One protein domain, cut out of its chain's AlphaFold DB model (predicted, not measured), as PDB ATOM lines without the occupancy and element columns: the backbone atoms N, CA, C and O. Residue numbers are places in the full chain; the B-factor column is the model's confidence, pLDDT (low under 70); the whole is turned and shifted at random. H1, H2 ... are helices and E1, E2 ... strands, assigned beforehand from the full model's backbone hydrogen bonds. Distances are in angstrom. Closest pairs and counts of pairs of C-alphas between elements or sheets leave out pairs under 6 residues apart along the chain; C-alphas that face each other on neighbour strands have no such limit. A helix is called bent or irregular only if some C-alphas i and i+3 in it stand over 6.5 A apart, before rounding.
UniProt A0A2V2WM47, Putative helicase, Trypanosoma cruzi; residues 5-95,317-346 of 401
ATOM      1  N   ALA A   5     -11.688  28.330  -1.965       42.56
ATOM      2  CA  ALA A   5     -11.077  29.457  -2.665       42.56
ATOM      3  C   ALA A   5      -9.549  29.399  -2.470       42.56
ATOM      4  O   ALA A   5      -9.086  29.107  -1.365       42.56
ATOM      5  N   ALA A   6      -8.757  29.653  -3.517       41.06
ATOM      6  CA  ALA A   6      -7.287  29.624  -3.472       41.06
ATOM      7  C   ALA A   6      -6.673  30.998  -3.822       41.06
ATOM      8  O   ALA A   6      -6.896  31.500  -4.918       41.06
ATOM      9  N   GLU A   7      -5.889  31.584  -2.906       36.62
ATOM     10  CA  GLU A   7      -5.418  32.988  -2.938       36.62
ATOM     11  C   GLU A   7      -4.454  33.394  -4.095       36.62
ATOM     12  O   GLU A   7      -3.748  32.538  -4.640       36.62
ATOM     13  N   PRO A   8      -4.314  34.715  -4.388       35.19
ATOM     14  CA  PRO A   8      -3.613  35.282  -5.562       35.19
ATOM     15  C   PRO A   8      -2.077  35.141  -5.651       35.19
ATOM     16  O   PRO A   8      -1.502  35.372  -6.709       35.19
ATOM     17  N   SER A   9      -1.353  34.799  -4.582       31.12
ATOM     18  CA  SER A   9       0.124  34.954  -4.536       31.12
ATOM     19  C   SER A   9       0.944  33.720  -4.971       31.12
ATOM     20  O   SER A   9       2.087  33.548  -4.554       31.12
ATOM     21  N   ALA A  10       0.390  32.839  -5.810       36.31
ATOM     22  CA  ALA A  10       0.871  31.458  -5.948       36.31
ATOM     23  C   ALA A  10       1.648  31.089  -7.235       36.31
ATOM     24  O   ALA A  10       1.752  29.901  -7.529       36.31
ATOM     25  N   ILE A  11       2.226  32.025  -8.004       33.53
ATOM     26  CA  ILE A  11       2.884  31.669  -9.290       33.53
ATOM     27  C   ILE A  11       4.307  32.230  -9.439       33.53
ATOM     28  O   ILE A  11       4.677  32.688 -10.510       33.53
ATOM     29  N   HIS A  12       5.146  32.205  -8.396       27.38
ATOM     30  CA  HIS A  12       6.587  32.521  -8.540       27.38
ATOM     31  C   HIS A  12       7.541  31.443  -7.994       27.38
ATOM     32  O   HIS A  12       8.705  31.719  -7.721       27.38
ATOM     33  N   SER A  13       7.108  30.181  -7.872       27.14
ATOM     34  CA  SER A  13       8.063  29.080  -7.687       27.14
ATOM     35  C   SER A  13       7.488  27.730  -8.109       27.14
ATOM     36  O   SER A  13       6.731  27.103  -7.374       27.14
ATOM     37  N   ILE A  14       7.927  27.229  -9.267       33.44
ATOM     38  CA  ILE A  14       7.633  25.875  -9.780       33.44
ATOM     39  C   ILE A  14       8.361  24.778  -8.949       33.44
ATOM     40  O   ILE A  14       8.419  23.616  -9.330       33.44
ATOM     41  N   LYS A  15       8.897  25.095  -7.759       26.50
ATOM     42  CA  LYS A  15       9.558  24.119  -6.870       26.50
ATOM     43  C   LYS A  15       9.042  24.088  -5.424       26.50
ATOM     44  O   LYS A  15       9.653  23.443  -4.578       26.50
ATOM     45  N   GLY A  16       7.903  24.712  -5.116       25.66
ATOM     46  CA  GLY A  16       7.300  24.657  -3.778       25.66
ATOM     47  C   GLY A  16       5.786  24.500  -3.847       25.66
ATOM     48  O   GLY A  16       5.100  25.433  -4.238       25.66
ATOM     49  N   GLY A  17       5.283  23.321  -3.472       27.75
ATOM     50  CA  GLY A  17       3.887  22.912  -3.641       27.75
ATOM     51  C   GLY A  17       2.817  23.831  -3.040       27.75
ATOM     52  O   GLY A  17       3.085  24.723  -2.243       27.75
ATOM     53  N   TRP A  18       1.581  23.551  -3.448       35.56
ATOM     54  CA  TRP A  18       0.279  24.099  -3.062       35.56
ATOM     55  C   TRP A  18       0.092  24.385  -1.552       35.56
ATOM     56  O   TRP A  18      -0.663  23.703  -0.867       35.56
ATOM     57  N   ARG A  19       0.755  25.402  -0.990       39.75
ATOM     58  CA  ARG A  19       0.714  25.692   0.461       39.75
ATOM     59  C   ARG A  19      -0.529  26.460   0.940       39.75
ATOM     60  O   ARG A  19      -0.643  26.699   2.138       39.75
ATOM     61  N   ARG A  20      -1.459  26.859   0.060       51.53
ATOM     62  CA  ARG A  20      -2.683  27.607   0.440       51.53
ATOM     63  C   ARG A  20      -3.937  27.173  -0.329       51.53
ATOM     64  O   ARG A  20      -4.679  28.005  -0.836       51.53
ATOM     65  N   CYS A  21      -4.172  25.867  -0.418       55.91
ATOM     66  CA  CYS A  21      -5.479  25.324  -0.790       55.91
ATOM     67  C   CYS A  21      -6.212  24.927   0.502       55.91
ATOM     68  O   CYS A  21      -5.705  24.103   1.263       55.91
ATOM     69  N   GLY A  22      -7.347  25.560   0.805       61.47
ATOM     70  CA  GLY A  22      -8.117  25.287   2.021       61.47
ATOM     71  C   GLY A  22      -9.413  24.556   1.702       61.47
ATOM     72  O   GLY A  22     -10.270  25.113   1.023       61.47
ATOM     73  N   THR A  23      -9.579  23.336   2.218       72.31
ATOM     74  CA  THR A  23     -10.881  22.646   2.198       72.31
ATOM     75  C   THR A  23     -11.843  23.291   3.192       72.31
ATOM     76  O   THR A  23     -11.431  24.091   4.035       72.31
ATOM     77  N   TRP A  24     -13.121  22.904   3.162       75.88
ATOM     78  CA  TRP A  24     -14.098  23.371   4.152       75.88
ATOM     79  C   TRP A  24     -13.612  23.164   5.600       75.88
ATOM     80  O   TRP A  24     -13.785  24.048   6.434       75.88
ATOM     81  N   LYS A  25     -12.913  22.052   5.893       78.25
ATOM     82  CA  LYS A  25     -12.333  21.780   7.222       78.25
ATOM     83  C   LYS A  25     -11.280  22.816   7.604       78.25
ATOM     84  O   LYS A  25     -11.269  23.303   8.730       78.25
ATOM     85  N   THR A  26     -10.417  23.170   6.655       81.75
ATOM     86  CA  THR A  26      -9.356  24.163   6.849       81.75
ATOM     87  C   THR A  26      -9.942  25.546   7.128       81.75
ATOM     88  O   THR A  26      -9.481  26.232   8.037       81.75
ATOM     89  N   TRP A  27     -10.985  25.945   6.394       79.50
ATOM     90  CA  TRP A  27     -11.652  27.234   6.598       79.50
ATOM     91  C   TRP A  27     -12.395  27.316   7.929       79.50
ATOM     92  O   TRP A  27     -12.341  28.355   8.580       79.50
ATOM     93  N   LEU A  28     -13.023  26.223   8.372       82.94
ATOM     94  CA  LEU A  28     -13.633  26.159   9.700       82.94
ATOM     95  C   LEU A  28     -12.588  26.319  10.806       82.94
ATOM     96  O   LEU A  28     -12.741  27.179  11.668       82.94
ATOM     97  N   GLN A  29     -11.507  25.533  10.762       84.69
ATOM     98  CA  GLN A  29     -10.428  25.616  11.753       84.69
ATOM     99  C   GLN A  29      -9.820  27.018  11.801       84.69
ATOM    100  O   GLN A  29      -9.596  27.565  12.880       84.69
ATOM    101  N   ARG A  30      -9.595  27.624  10.630       82.12
ATOM    102  CA  ARG A  30      -9.038  28.971  10.536       82.12
ATOM    103  C   ARG A  30     -10.000  30.028  11.062       82.12
ATOM    104  O   ARG A  30      -9.558  30.867  11.830       82.12
ATOM    105  N   GLY A  31     -11.287  29.961  10.722       86.81
ATOM    106  CA  GLY A  31     -12.276  30.910  11.232       86.81
ATOM    107  C   GLY A  31     -12.450  30.837  12.748       86.81
ATOM    108  O   GLY A  31     -12.556  31.878  13.389       86.81
ATOM    109  N   VAL A  32     -12.369  29.639  13.346       87.25
ATOM    110  CA  VAL A  32     -12.321  29.491  14.813       87.25
ATOM    111  C   VAL A  32     -11.066  30.156  15.382       87.25
ATOM    112  O   VAL A  32     -11.169  30.947  16.316       87.25
ATOM    113  N   ALA A  33      -9.893  29.889  14.799       87.88
ATOM    114  CA  ALA A  33      -8.629  30.463  15.260       87.88
ATOM    115  C   ALA A  33      -8.572  31.997  15.127       87.88
ATOM    116  O   ALA A  33      -7.956  32.658  15.958       87.88
ATOM    117  N   THR A  34      -9.208  32.567  14.101       87.31
ATOM    118  CA  THR A  34      -9.217  34.015  13.835       87.31
ATOM    119  C   THR A  34     -10.496  34.720  14.290       87.31
ATOM    120  O   THR A  34     -10.679  35.884  13.944       87.31
ATOM    121  N   GLN A  35     -11.390  34.033  15.010       89.06
ATOM    122  CA  GLN A  35     -12.713  34.535  15.421       89.06
ATOM    123  C   GLN A  35     -13.501  35.206  14.281       89.06
ATOM    124  O   GLN A  35     -14.166  36.223  14.464       89.06
ATOM    125  N   SER A  36     -13.422  34.635  13.080       87.06
ATOM    126  CA  SER A  36     -14.087  35.153  11.887       87.06
ATOM    127  C   SER A  36     -15.070  34.133  11.329       87.06
ATOM    128  O   SER A  36     -14.869  32.922  11.426       87.06
ATOM    129  N   CYS A  37     -16.160  34.623  10.737       85.50
ATOM    130  CA  CYS A  37     -17.166  33.764  10.128       85.50
ATOM    131  C   CYS A  37     -16.616  33.154   8.823       85.50
ATOM    132  O   CYS A  37     -16.419  33.895   7.853       85.50
ATOM    133  N   PRO A  38     -16.425  31.819   8.737       85.88
ATOM    134  CA  PRO A  38     -15.892  31.177   7.534       85.88
ATOM    135  C   PRO A  38     -16.773  31.411   6.304       85.88
ATOM    136  O   PRO A  38     -16.259  31.548   5.197       85.88
ATOM    137  N   TYR A  39     -18.094  31.495   6.493       85.50
ATOM    138  CA  TYR A  39     -19.049  31.743   5.414       85.50
ATOM    139  C   TYR A  39     -18.804  33.102   4.745       85.50
ATOM    140  O   TYR A  39     -18.581  33.164   3.540       85.50
ATOM    141  N   TYR A  40     -18.767  34.187   5.524       85.38
ATOM    142  CA  TYR A  40     -18.525  35.520   4.970       85.38
ATOM    143  C   TYR A  40     -17.111  35.668   4.402       85.38
ATOM    144  O   TYR A  40     -16.961  36.229   3.320       85.38
ATOM    145  N   ALA A  41     -16.104  35.093   5.069       84.44
ATOM    146  CA  ALA A  41     -14.727  35.106   4.584       84.44
ATOM    147  C   ALA A  41     -14.598  34.415   3.215       84.44
ATOM    148  O   ALA A  41     -14.075  34.992   2.267       84.44
ATOM    149  N   THR A  42     -15.120  33.191   3.082       83.81
ATOM    150  CA  THR A  42     -15.072  32.450   1.809       83.81
ATOM    151  C   THR A  42     -15.873  33.134   0.706       83.81
ATOM    152  O   THR A  42     -15.393  33.182  -0.422       83.81
ATOM    153  N   ARG A  43     -17.026  33.739   1.030       86.44
ATOM    154  CA  ARG A  43     -17.833  34.527   0.083       86.44
ATOM    155  C   ARG A  43     -17.078  35.733  -0.489       86.44
ATOM    156  O   ARG A  43     -17.272  36.071  -1.650       86.44
ATOM    157  N   GLU A  44     -16.232  36.394   0.297       84.31
ATOM    158  CA  GLU A  44     -15.407  37.514  -0.188       84.31
ATOM    159  C   GLU A  44     -14.205  37.053  -1.016       84.31
ATOM    160  O   GLU A  44     -13.782  37.747  -1.940       84.31
ATOM    161  N   LEU A  45     -13.689  35.856  -0.736       86.44
ATOM    162  CA  LEU A  45     -12.547  35.283  -1.443       86.44
ATOM    163  C   LEU A  45     -12.888  34.729  -2.832       86.44
ATOM    164  O   LEU A  45     -11.967  34.555  -3.626       86.44
ATOM    165  N   VAL A  46     -14.168  34.490  -3.149       88.56
ATOM    166  CA  VAL A  46     -14.623  33.925  -4.441       88.56
ATOM    167  C   VAL A  46     -14.009  34.654  -5.641       88.56
ATOM    168  O   VAL A  46     -13.526  34.014  -6.573       88.56
ATOM    169  N   PHE A  47     -13.982  35.990  -5.604       87.88
ATOM    170  CA  PHE A  47     -13.432  36.813  -6.687       87.88
ATOM    171  C   PHE A  47     -11.906  36.703  -6.820       87.88
ATOM    172  O   PHE A  47     -11.370  36.768  -7.922       87.88
ATOM    173  N   PHE A  48     -11.204  36.536  -5.700       86.25
ATOM    174  CA  PHE A  48      -9.741  36.470  -5.658       86.25
ATOM    175  C   PHE A  48      -9.202  35.054  -5.873       86.25
ATOM    176  O   PHE A  48      -7.989  34.858  -5.953       86.25
ATOM    177  N   ALA A  49     -10.088  34.061  -5.920       85.81
ATOM    178  CA  ALA A  49      -9.713  32.674  -6.065       85.81
ATOM    179  C   ALA A  49      -9.350  32.333  -7.512       85.81
ATOM    180  O   ALA A  49     -10.113  32.608  -8.434       85.81
ATOM    181  N   HIS A  50      -8.225  31.644  -7.706       87.25
ATOM    182  CA  HIS A  50      -7.879  31.085  -9.020       87.25
ATOM    183  C   HIS A  50      -8.752  29.881  -9.395       87.25
ATOM    184  O   HIS A  50      -9.028  29.646 -10.566       87.25
ATOM    185  N   VAL A  51      -9.156  29.100  -8.390       91.00
ATOM    186  CA  VAL A  51     -10.016  27.925  -8.537       91.00
ATOM    187  C   VAL A  51     -11.091  28.002  -7.466       91.00
ATOM    188  O   VAL A  51     -10.774  28.090  -6.277       91.00
ATOM    189  N   ASN A  52     -12.347  27.961  -7.904       90.56
ATOM    190  CA  ASN A  52     -13.521  27.885  -7.048       90.56
ATOM    191  C   ASN A  52     -14.171  26.513  -7.228       90.56
ATOM    192  O   ASN A  52     -14.525  26.146  -8.347       90.56
ATOM    193  N   PHE A  53     -14.363  25.776  -6.136       91.00
ATOM    194  CA  PHE A  53     -15.215  24.585  -6.151       91.00
ATOM    195  C   PHE A  53     -16.608  24.969  -5.661       91.00
ATOM    196  O   PHE A  53     -16.748  25.528  -4.570       91.00
ATOM    197  N   ALA A  54     -17.623  24.668  -6.467       90.56
ATOM    198  CA  ALA A  54     -19.006  25.009  -6.185       90.56
ATOM    199  C   ALA A  54     -19.947  23.902  -6.678       90.56
ATOM    200  O   ALA A  54     -19.645  23.204  -7.643       90.56
ATOM    201  N   THR A  55     -21.092  23.745  -6.012       93.81
ATOM    202  CA  THR A  55     -22.172  22.886  -6.517       93.81
ATOM    203  C   THR A  55     -22.903  23.577  -7.664       93.81
ATOM    204  O   THR A  55     -22.809  24.796  -7.836       93.81
ATOM    205  N   TYR A  56     -23.693  22.808  -8.412       95.81
ATOM    206  CA  TYR A  56     -24.469  23.313  -9.542       95.81
ATOM    207  C   TYR A  56     -25.320  24.538  -9.209       95.81
ATOM    208  O   TYR A  56     -25.343  25.473 -10.001       95.81
ATOM    209  N   GLN A  57     -25.953  24.594  -8.032       94.62
ATOM    210  CA  GLN A  57     -26.826  25.720  -7.682       94.62
ATOM    211  C   GLN A  57     -26.091  27.068  -7.657       94.62
ATOM    212  O   GLN A  57     -26.636  28.062  -8.118       94.62
ATOM    213  N   TYR A  58     -24.837  27.118  -7.195       94.19
ATOM    214  CA  TYR A  58     -24.064  28.369  -7.166       94.19
ATOM    215  C   TYR A  58     -23.726  28.905  -8.559       94.19
ATOM    216  O   TYR A  58     -23.358  30.071  -8.680       94.19
ATOM    217  N   LEU A  59     -23.807  28.061  -9.591       95.50
ATOM    218  CA  LEU A  59     -23.524  28.427 -10.974       95.50
ATOM    219  C   LEU A  59     -24.795  28.569 -11.805       95.50
ATOM    220  O   LEU A  59     -24.856  29.474 -12.627       95.50
ATOM    221  N   LEU A  60     -25.791  27.704 -11.614       96.50
ATOM    222  CA  LEU A  60     -26.979  27.612 -12.464       96.50
ATOM    223  C   LEU A  60     -28.176  28.389 -11.911       96.50
ATOM    224  O   LEU A  60     -28.933  28.928 -12.712       96.50
ATOM    225  N   ASP A  61     -28.328  28.516 -10.587       96.56
ATOM    226  CA  ASP A  61     -29.400  29.317  -9.984       96.56
ATOM    227  C   ASP A  61     -28.986  30.797  -9.928       96.56
ATOM    228  O   ASP A  61     -28.078  31.153  -9.167       96.56
ATOM    229  N   PRO A  62     -29.621  31.692 -10.716       95.50
ATOM    230  CA  PRO A  62     -29.211  33.089 -10.771       95.50
ATOM    231  C   PRO A  62     -29.354  33.842  -9.450       95.50
ATOM    232  O   PRO A  62     -28.594  34.778  -9.216       95.50
ATOM    233  N   LEU A  63     -30.310  33.460  -8.600       94.25
ATOM    234  CA  LEU A  63     -30.506  34.103  -7.305       94.25
ATOM    235  C   LEU A  63     -29.403  33.678  -6.336       94.25
ATOM    236  O   LEU A  63     -28.772  34.530  -5.715       94.25
ATOM    237  N   ILE A  64     -29.119  32.376  -6.244       93.62
ATOM    238  CA  ILE A  64     -28.049  31.869  -5.368       93.62
ATOM    239  C   ILE A  64     -26.692  32.422  -5.809       93.62
ATOM    240  O   ILE A  64     -25.904  32.864  -4.969       93.62
ATOM    241  N   ARG A  65     -26.429  32.433  -7.119       93.69
ATOM    242  CA  ARG A  65     -25.199  32.971  -7.708       93.69
ATOM    243  C   ARG A  65     -24.979  34.436  -7.301       93.69
ATOM    244  O   ARG A  65     -23.907  34.739  -6.764       93.69
ATOM    245  N   HIS A  66     -26.028  35.263  -7.415       91.06
ATOM    246  CA  HIS A  66     -26.040  36.674  -7.013       91.06
ATOM    247  C   HIS A  66     -25.736  36.869  -5.524       91.06
ATOM    248  O   HIS A  66     -24.805  37.592  -5.163       91.06
ATOM    249  N   GLU A  67     -26.463  36.177  -4.641       88.88
ATOM    250  CA  GLU A  67     -26.278  36.286  -3.184       88.88
ATOM    251  C   GLU A  67     -24.885  35.822  -2.721       88.88
ATOM    252  O   GLU A  67     -24.341  36.300  -1.717       88.88
ATOM    253  N   CYS A  68     -24.278  34.900  -3.471       89.00
ATOM    254  CA  CYS A  68     -22.959  34.348  -3.181       89.00
ATOM    255  C   CYS A  68     -21.810  35.106  -3.856       89.00
ATOM    256  O   CYS A  68     -20.662  34.683  -3.722       89.00
ATOM    257  N   LYS A  69     -22.092  36.229  -4.535       88.12
ATOM    258  CA  LYS A  69     -21.109  37.078  -5.234       88.12
ATOM    259  C   LYS A  69     -20.306  36.339  -6.314       88.12
ATOM    260  O   LYS A  69     -19.173  36.716  -6.622       88.12
ATOM    261  N   MET A  70     -20.885  35.299  -6.908       91.12
ATOM    262  CA  MET A  70     -20.190  34.467  -7.887       91.12
ATOM    263  C   MET A  70     -20.100  35.151  -9.263       91.12
ATOM    264  O   MET A  70     -19.123  34.954  -9.978       91.12
ATOM    265  N   GLU A  71     -21.037  36.039  -9.621       90.62
ATOM    266  CA  GLU A  71     -21.046  36.766 -10.902       90.62
ATOM    267  C   GLU A  71     -19.739  37.505 -11.184       90.62
ATOM    268  O   GLU A  71     -19.291  37.541 -12.330       90.62
ATOM    269  N   ALA A  72     -19.136  38.117 -10.161       88.75
ATOM    270  CA  ALA A  72     -17.893  38.862 -10.324       88.75
ATOM    271  C   ALA A  72     -16.737  37.934 -10.723       88.75
ATOM    272  O   ALA A  72     -15.944  38.289 -11.594       88.75
ATOM    273  N   ALA A  73     -16.670  36.738 -10.129       90.88
ATOM    274  CA  ALA A  73     -15.683  35.730 -10.498       90.88
ATOM    275  C   ALA A  73     -15.939  35.194 -11.912       90.88
ATOM    276  O   ALA A  73     -14.997  35.035 -12.684       90.88
ATOM    277  N   LEU A  74     -17.205  34.985 -12.291       92.81
ATOM    278  CA  LEU A  74     -17.537  34.454 -13.612       92.81
ATOM    279  C   LEU A  74     -17.168  35.406 -14.756       92.81
ATOM    280  O   LEU A  74     -16.574  34.974 -15.746       92.81
ATOM    281  N   LYS A  75     -17.452  36.701 -14.575       91.88
ATOM    282  CA  LYS A  75     -17.148  37.767 -15.543       91.88
ATOM    283  C   LYS A  75     -15.650  37.994 -15.750       91.88
ATOM    284  O   LYS A  75     -15.264  38.605 -16.742       91.88
ATOM    285  N   ASN A  76     -14.801  37.502 -14.847       90.06
ATOM    286  CA  ASN A  76     -13.349  37.625 -14.939       90.06
ATOM    287  C   ASN A  76     -12.734  36.535 -15.840       90.06
ATOM    288  O   ASN A  76     -11.905  35.746 -15.394       90.06
ATOM    289  N   HIS A  77     -13.188  36.452 -17.096       92.69
ATOM    290  CA  HIS A  77     -12.718  35.472 -18.090       92.69
ATOM    291  C   HIS A  77     -12.687  34.013 -17.588       92.69
ATOM    292  O   HIS A  77     -11.785  33.241 -17.921       92.69
ATOM    293  N   SER A  78     -13.675  33.626 -16.779       94.25
ATOM    294  CA  SER A  78     -13.704  32.310 -16.139       94.25
ATOM    295  C   SER A  78     -13.981  31.161 -17.119       94.25
ATOM    296  O   SER A  78     -14.754  31.297 -18.074       94.25
ATOM    297  N   ILE A  79     -13.376  30.004 -16.841       96.56
ATOM    298  CA  ILE A  79     -13.721  28.724 -17.465       96.56
ATOM    299  C   ILE A  79     -14.472  27.897 -16.424       96.56
ATOM    300  O   ILE A  79     -13.952  27.661 -15.334       96.56
ATOM    301  N   ILE A  80     -15.678  27.453 -16.764       96.88
ATOM    302  CA  ILE A  80     -16.473  26.568 -15.912       96.88
ATOM    303  C   ILE A  80     -16.314  25.131 -16.388       96.88
ATOM    304  O   ILE A  80     -16.414  24.861 -17.581       96.88
ATOM    305  N   ILE A  81     -16.118  24.214 -15.445       97.25
ATOM    306  CA  ILE A  81     -16.114  22.773 -15.694       97.25
ATOM    307  C   ILE A  81     -17.248  22.167 -14.869       97.25
ATOM    308  O   ILE A  81     -17.204  22.203 -13.640       97.25
ATOM    309  N   PHE A  82     -18.269  21.643 -15.544       96.88
ATOM    310  CA  PHE A  82     -19.300  20.823 -14.917       96.88
ATOM    311  C   PHE A  82     -18.835  19.371 -14.924       96.88
ATOM    312  O   PHE A  82     -18.586  18.817 -15.993       96.88
ATOM    313  N   ASP A  83     -18.716  18.787 -13.736       95.25
ATOM    314  CA  ASP A  83     -18.410  17.372 -13.529       95.25
ATOM    315  C   ASP A  83     -19.706  16.598 -13.273       95.25
ATOM    316  O   ASP A  83     -20.522  17.045 -12.475       95.25
ATOM    317  N   GLU A  84     -19.901  15.467 -13.948       94.06
ATOM    318  CA  GLU A  84     -21.168  14.728 -14.035       94.06
ATOM    319  C   GLU A  84     -22.352  15.539 -14.591       94.06
ATOM    320  O   GLU A  84     -23.472  15.543 -14.067       94.06
ATOM    321  N   ALA A  85     -22.098  16.233 -15.701       93.75
ATOM    322  CA  ALA A  85     -22.995  17.203 -16.322       93.75
ATOM    323  C   ALA A  85     -24.334  16.669 -16.895       93.75
ATOM    324  O   ALA A  85     -25.091  17.451 -17.470       93.75
ATOM    325  N   HIS A  86     -24.686  15.390 -16.721       91.81
ATOM    326  CA  HIS A  86     -25.960  14.837 -17.212       91.81
ATOM    327  C   HIS A  86     -27.197  15.447 -16.519       91.81
ATOM    328  O   HIS A  86     -28.277  15.469 -17.099       91.81
ATOM    329  N   ASN A  87     -27.038  16.005 -15.313       92.38
ATOM    330  CA  ASN A  87     -28.119  16.672 -14.569       92.38
ATOM    331  C   ASN A  87     -28.191  18.193 -14.794       92.38
ATOM    332  O   ASN A  87     -28.995  18.870 -14.160       92.38
ATOM    333  N   VAL A  88     -27.345  18.779 -15.648       95.69
ATOM    334  CA  VAL A  88     -27.343  20.241 -15.845       95.69
ATOM    335  C   VAL A  88     -28.703  20.770 -16.336       95.69
ATOM    336  O   VAL A  88     -29.161  21.763 -15.762       95.69
ATOM    337  N   PRO A  89     -29.390  20.140 -17.316       95.12
ATOM    338  CA  PRO A  89     -30.689  20.629 -17.780       95.12
ATOM    339  C   PRO A  89     -31.761  20.660 -16.684       95.12
ATOM    340  O   PRO A  89     -32.442  21.674 -16.526       95.12
ATOM    341  N   SER A  90     -31.872  19.594 -15.883       95.31
ATOM    342  CA  SER A  90     -32.865  19.510 -14.804       95.31
ATOM    343  C   SER A  90     -32.593  20.537 -13.708       95.31
ATOM    344  O   SER A  90     -33.503  21.240 -13.280       95.31
ATOM    345  N   VAL A  91     -31.329  20.745 -13.331       97.12
ATOM    346  CA  VAL A  91     -30.985  21.779 -12.341       97.12
ATOM    347  C   VAL A  91     -31.284  23.190 -12.859       97.12
ATOM    348  O   VAL A  91     -31.662  24.063 -12.076       97.12
ATOM    349  N   CYS A  92     -31.160  23.435 -14.166       97.50
ATOM    350  CA  CYS A  92     -31.575  24.703 -14.770       97.50
ATOM    351  C   CYS A  92     -33.097  24.910 -14.716       97.50
ATOM    352  O   CYS A  92     -33.556  26.023 -14.452       97.50
ATOM    353  N   GLN A  93     -33.881  23.851 -14.939       97.38
ATOM    354  CA  GLN A  93     -35.338  23.878 -14.785       97.38
ATOM    355  C   GLN A  93     -35.732  24.140 -13.323       97.38
ATOM    356  O   GLN A  93     -36.555  25.016 -13.041       97.38
ATOM    357  N   ASP A  94     -35.087  23.463 -12.372       97.19
ATOM    358  CA  ASP A  94     -35.336  23.638 -10.938       97.19
ATOM    359  C   ASP A  94     -34.969  25.046 -10.450       97.19
ATOM    360  O   ASP A  94     -35.696  25.650  -9.657       97.19
ATOM    361  N   ALA A  95     -33.878  25.619 -10.966       97.12
ATOM    362  CA  ALA A  95     -33.438  26.979 -10.655       97.12
ATOM    363  C   ALA A  95     -34.497  28.050 -10.979       97.12
ATOM    364  O   ALA A  95     -34.581  29.064 -10.284       97.12
ATOM    365  N   ALA A 317     -31.945  29.420 -18.029       95.75
ATOM    366  CA  ALA A 317     -30.949  29.641 -16.982       95.75
ATOM    367  C   ALA A 317     -29.525  29.419 -17.510       95.75
ATOM    368  O   ALA A 317     -28.609  30.170 -17.156       95.75
ATOM    369  N   PHE A 318     -29.344  28.427 -18.387       96.88
ATOM    370  CA  PHE A 318     -28.041  28.095 -18.952       96.88
ATOM    371  C   PHE A 318     -27.499  29.208 -19.862       96.88
ATOM    372  O   PHE A 318     -26.358  29.633 -19.694       96.88
ATOM    373  N   HIS A 319     -28.323  29.789 -20.739       95.44
ATOM    374  CA  HIS A 319     -27.942  30.943 -21.568       95.44
ATOM    375  C   HIS A 319     -27.564  32.164 -20.731       95.44
ATOM    376  O   HIS A 319     -26.617  32.881 -21.061       95.44
ATOM    377  N   HIS A 320     -28.236  32.378 -19.597       93.88
ATOM    378  CA  HIS A 320     -27.842  33.430 -18.663       93.88
ATOM    379  C   HIS A 320     -26.446  33.182 -18.057       93.88
ATOM    380  O   HIS A 320     -25.732  34.140 -17.750       93.88
ATOM    381  N   LEU A 321     -26.034  31.923 -17.871       95.56
ATOM    382  CA  LEU A 321     -24.672  31.579 -17.451       95.56
ATOM    383  C   LEU A 321     -23.657  31.787 -18.589       95.56
ATOM    384  O   LEU A 321     -22.596  32.376 -18.367       95.56
ATOM    385  N   LEU A 322     -23.984  31.349 -19.808       95.00
ATOM    386  CA  LEU A 322     -23.126  31.522 -20.985       95.00
ATOM    387  C   LEU A 322     -22.833  33.002 -21.270       95.00
ATOM    388  O   LEU A 322     -21.706  33.353 -21.597       95.00
ATOM    389  N   ALA A 323     -23.806  33.891 -21.050       93.69
ATOM    390  CA  ALA A 323     -23.652  35.329 -21.269       93.69
ATOM    391  C   ALA A 323     -22.598  36.013 -20.370       93.69
ATOM    392  O   ALA A 323     -22.176  37.131 -20.666       93.69
ATOM    393  N   VAL A 324     -22.200  35.390 -19.255       93.69
ATOM    394  CA  VAL A 324     -21.263  35.979 -18.279       93.69
ATOM    395  C   VAL A 324     -19.959  35.200 -18.125       93.69
ATOM    396  O   VAL A 324     -19.108  35.620 -17.346       93.69
ATOM    397  N   THR A 325     -19.794  34.084 -18.832       94.81
ATOM    398  CA  THR A 325     -18.642  33.177 -18.702       94.81
ATOM    399  C   THR A 325     -17.839  33.142 -19.995       94.81
ATOM    400  O   THR A 325     -18.363  33.438 -21.064       94.81
ATOM    401  N   HIS A 326     -16.545  32.819 -19.918       95.44
ATOM    402  CA  HIS A 326     -15.721  32.764 -21.126       95.44
ATOM    403  C   HIS A 326     -15.905  31.443 -21.875       95.44
ATOM    404  O   HIS A 326     -16.057  31.445 -23.096       95.44
ATOM    405  N   ARG A 327     -15.866  30.316 -21.153       95.50
ATOM    406  CA  ARG A 327     -16.074  28.971 -21.704       95.50
ATOM    407  C   ARG A 327     -16.712  28.058 -20.669       95.50
ATOM    408  O   ARG A 327     -16.443  28.184 -19.474       95.50
ATOM    409  N   VAL A 328     -17.484  27.092 -21.154       96.69
ATOM    410  CA  VAL A 328     -18.063  26.020 -20.346       96.69
ATOM    411  C   VAL A 328     -17.614  24.677 -20.915       96.69
ATOM    412  O   VAL A 328     -17.681  24.455 -22.120       96.69
ATOM    413  N   VAL A 329     -17.146  23.793 -20.042       96.25
ATOM    414  CA  VAL A 329     -16.801  22.403 -20.336       96.25
ATOM    415  C   VAL A 329     -17.796  21.518 -19.596       96.25
ATOM    416  O   VAL A 329     -17.943  21.638 -18.381       96.25
ATOM    417  N   LEU A 330     -18.484  20.646 -20.329       95.31
ATOM    418  CA  LEU A 330     -19.399  19.651 -19.773       95.31
ATOM    419  C   LEU A 330     -18.697  18.292 -19.810       95.31
ATOM    420  O   LEU A 330     -18.440  17.765 -20.889       95.31
ATOM    421  N   ALA A 331     -18.363  17.750 -18.643       93.50
ATOM    422  CA  ALA A 331     -17.736  16.443 -18.497       93.50
ATOM    423  C   ALA A 331     -18.686  15.495 -17.752       93.50
ATOM    424  O   ALA A 331     -19.252  15.851 -16.722       93.50
ATOM    425  N   SER A 332     -18.894  14.289 -18.278       91.81
ATOM    426  CA  SER A 332     -19.592  13.199 -17.579       91.81
ATOM    427  C   SER A 332     -19.308  11.875 -18.271       91.81
ATOM    428  O   SER A 332     -19.163  11.832 -19.496       91.81
ATOM    429  N   GLY A 333     -19.275  10.791 -17.494       88.56
ATOM    430  CA  GLY A 333     -19.178   9.433 -18.031       88.56
ATOM    431  C   GLY A 333     -20.457   8.937 -18.719       88.56
ATOM    432  O   GLY A 333     -20.405   7.943 -19.436       88.56
ATOM    433  N   THR A 334     -21.595   9.613 -18.524       87.75
ATOM    434  CA  THR A 334     -22.928   9.176 -18.985       87.75
ATOM    435  C   THR A 334     -23.627  10.198 -19.888       87.75
ATOM    436  O   THR A 334     -24.831  10.116 -20.103       87.75
ATOM    437  N   LEU A 335     -22.887  11.168 -20.441       83.44
ATOM    438  CA  LEU A 335     -23.445  12.337 -21.141       83.44
ATOM    439  C   LEU A 335     -24.051  12.061 -22.534       83.44
ATOM    440  O   LEU A 335     -24.576  12.974 -23.173       83.44
ATOM    441  N   ALA A 336     -23.900  10.848 -23.063       80.38
ATOM    442  CA  ALA A 336     -24.334  10.518 -24.414       80.38
ATOM    443  C   ALA A 336     -25.843  10.195 -24.451       80.38
ATOM    444  O   ALA A 336     -26.332   9.506 -23.555       80.38
ATOM    445  N   PRO A 337     -26.582  10.612 -25.501       86.69
ATOM    446  CA  PRO A 337     -26.112  11.280 -26.722       86.69
ATOM    447  C   PRO A 337     -26.009  12.818 -26.615       86.69
ATOM    448  O   PRO A 337     -26.951  13.497 -26.208       86.69
ATOM    449  N   PHE A 338     -24.902  13.394 -27.110       88.00
ATOM    450  CA  PHE A 338     -24.608  14.840 -27.024       88.00
ATOM    451  C   PHE A 338     -25.620  15.752 -27.727       88.00
ATOM    452  O   PHE A 338     -25.825  16.887 -27.308       88.00
ATOM    453  N   HIS A 339     -26.249  15.268 -28.799       88.50
ATOM    454  CA  HIS A 339     -27.243  16.041 -29.539       88.50
ATOM    455  C   HIS A 339     -28.469  16.364 -28.674       88.50
ATOM    456  O   HIS A 339     -28.937  17.498 -28.696       88.50
ATOM    457  N   GLN A 340     -28.946  15.395 -27.884       90.06
ATOM    458  CA  GLN A 340     -30.070  15.610 -26.973       90.06
ATOM    459  C   GLN A 340     -29.703  16.642 -25.907       90.06
ATOM    460  O   GLN A 340     -30.444  17.594 -25.700       90.06
ATOM    461  N   LEU A 341     -28.513  16.518 -25.310       91.12
ATOM    462  CA  LEU A 341     -28.047  17.490 -24.324       91.12
ATOM    463  C   LEU A 341     -27.950  18.906 -24.908       91.12
ATOM    464  O   LEU A 341     -28.359  19.868 -24.263       91.12
ATOM    465  N   GLY A 342     -27.411  19.040 -26.124       92.38
ATOM    466  CA  GLY A 342     -27.357  20.319 -26.826       92.38
ATOM    467  C   GLY A 342     -28.751  20.927 -26.996       92.38
ATOM    468  O   GLY A 342     -28.944  22.096 -26.681       92.38
ATOM    469  N   GLN A 343     -29.741  20.124 -27.397       92.00
ATOM    470  CA  GLN A 343     -31.133  20.566 -27.513       92.00
ATOM    471  C   GLN A 343     -31.741  20.980 -26.166       92.00
ATOM    472  O   GLN A 343     -32.332  22.056 -26.087       92.00
ATOM    473  N   ASP A 344     -31.548  20.188 -25.110       92.19
ATOM    474  CA  ASP A 344     -32.092  20.459 -23.770       92.19
ATOM    475  C   ASP A 344     -31.502  21.740 -23.147       92.19
ATOM    476  O   ASP A 344     -32.168  22.449 -22.391       92.19
ATOM    477  N   LEU A 345     -30.250  22.062 -23.485       94.25
ATOM    478  CA  LEU A 345     -29.576  23.302 -23.086       94.25
ATOM    479  C   LEU A 345     -29.789  24.456 -24.079       94.25
ATOM    480  O   LEU A 345     -29.322  25.568 -23.831       94.25
ATOM    481  N   GLY A 346     -30.489  24.219 -25.193       93.31
ATOM    482  CA  GLY A 346     -30.734  25.207 -26.246       93.31
ATOM    483  C   GLY A 346     -29.463  25.687 -26.953       93.31
ATOM    484  O   GLY A 346     -29.373  26.863 -27.305       93.31
TER     485      GLY A 346
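AT A GLANCE: This is residues 5 to 95 and 317 to 346 of the 401 residues of the protein "Putative helicase" of Trypanosoma cruzi (UniProt A0A2V2WM47). A short ribbon of two parallel strands, E1 and E2, has the small helices H3, H4, H6 and H7 gathered to one side of it, with H8 at one end of the whole. At the other end H1 and H2 form a steep corner, H2 meeting the cluster through H5, and residues 11 to 17 stick out as a free loop. The printed part has 121 residues, with eight named helices and two named strands in the order H1 H2 H3 H4 H5 E1 H6 H7 E2 H8, and is mostly helix. It is only just loose, close to compact, with a radius of gyration of the C-alphas of 16.4 A and spans of 48 by 34 by 25 A.

IN THESE COORDINATES: The strands are E1, residues 79 to 83, 12.9 A long from C-alpha 79 at (-13.721, 28.724, -17.465), and E2, residues 327 to 331, 13.0 A long. The helices are H1, residues 24 to 33, 14.3 A long; H2, 38 to 48, 15.5 A; H3, 56 to 60; H4, 62 to 67; H5, 70 to 75; H6, 85 to 95, 15.4 A; H7, 317 to 322; and H8, 338 to 344. H1 begins with C-alpha 24 at (-14.098, 23.371, 4.152), and H8 ends with C-alpha 344 at (-32.092, 20.459, -23.770). H6 is irregular, with C-alphas 86 and 89 7.5 A apart, and H2 only just, with C-alphas 44 and 47 6.8 A apart.

HOW THE PARTS SIT: E1 and E2 are parallel neighbours at 15 degrees, with N 82 and O 329 at 2.9 A and N 329 and O 80 at 2.8 A, within hydrogen-bond range. H3 touches H6, the closest C-alphas being those of Leu 60 and Cys 92, 5.9 A apart, and H7, at Leu 60 and Ala 317, 6.3 A. H3 and H4 touch only at the corner, at Tyr 58 and Arg 65, 4.8 A. H6 and H7 touch at Cys 92 and Ala 317, 5.4 A, at a steep tilt of 59 degrees, opposite ways. H6 and H8 only just touch, with 3 pairs of C-alphas within 8 A, the closest those of Pro 89 and Asp 344, 6.2 A. H5 touches H2 at Ala 73 and Phe 47, 4.6 A, at a shallow tilt of 4 degrees, the same way. H1 touches H2 at Gly 31 and Pro 38, 5.2 A, at a steep tilt of 65 degrees, and H1 is apart from H3. Every O i to N i+4 pair is within hydrogen-bond range in H1, H3, H4, H5, H7 and H8, and 5 of 7 are in H2 and in H6.

THE WHOLE: The two C-alphas farthest apart, those of Gln 35 and His 339, are 50.7 A apart. Residues 96 to 316 are not printed, and C-alphas 95 and 317 are 7.3 A apart across the cut. Of the links that are printed whole, none is long. The mean pLDDT of the printed part is 82.8, and residues 5 to 22 are under 70.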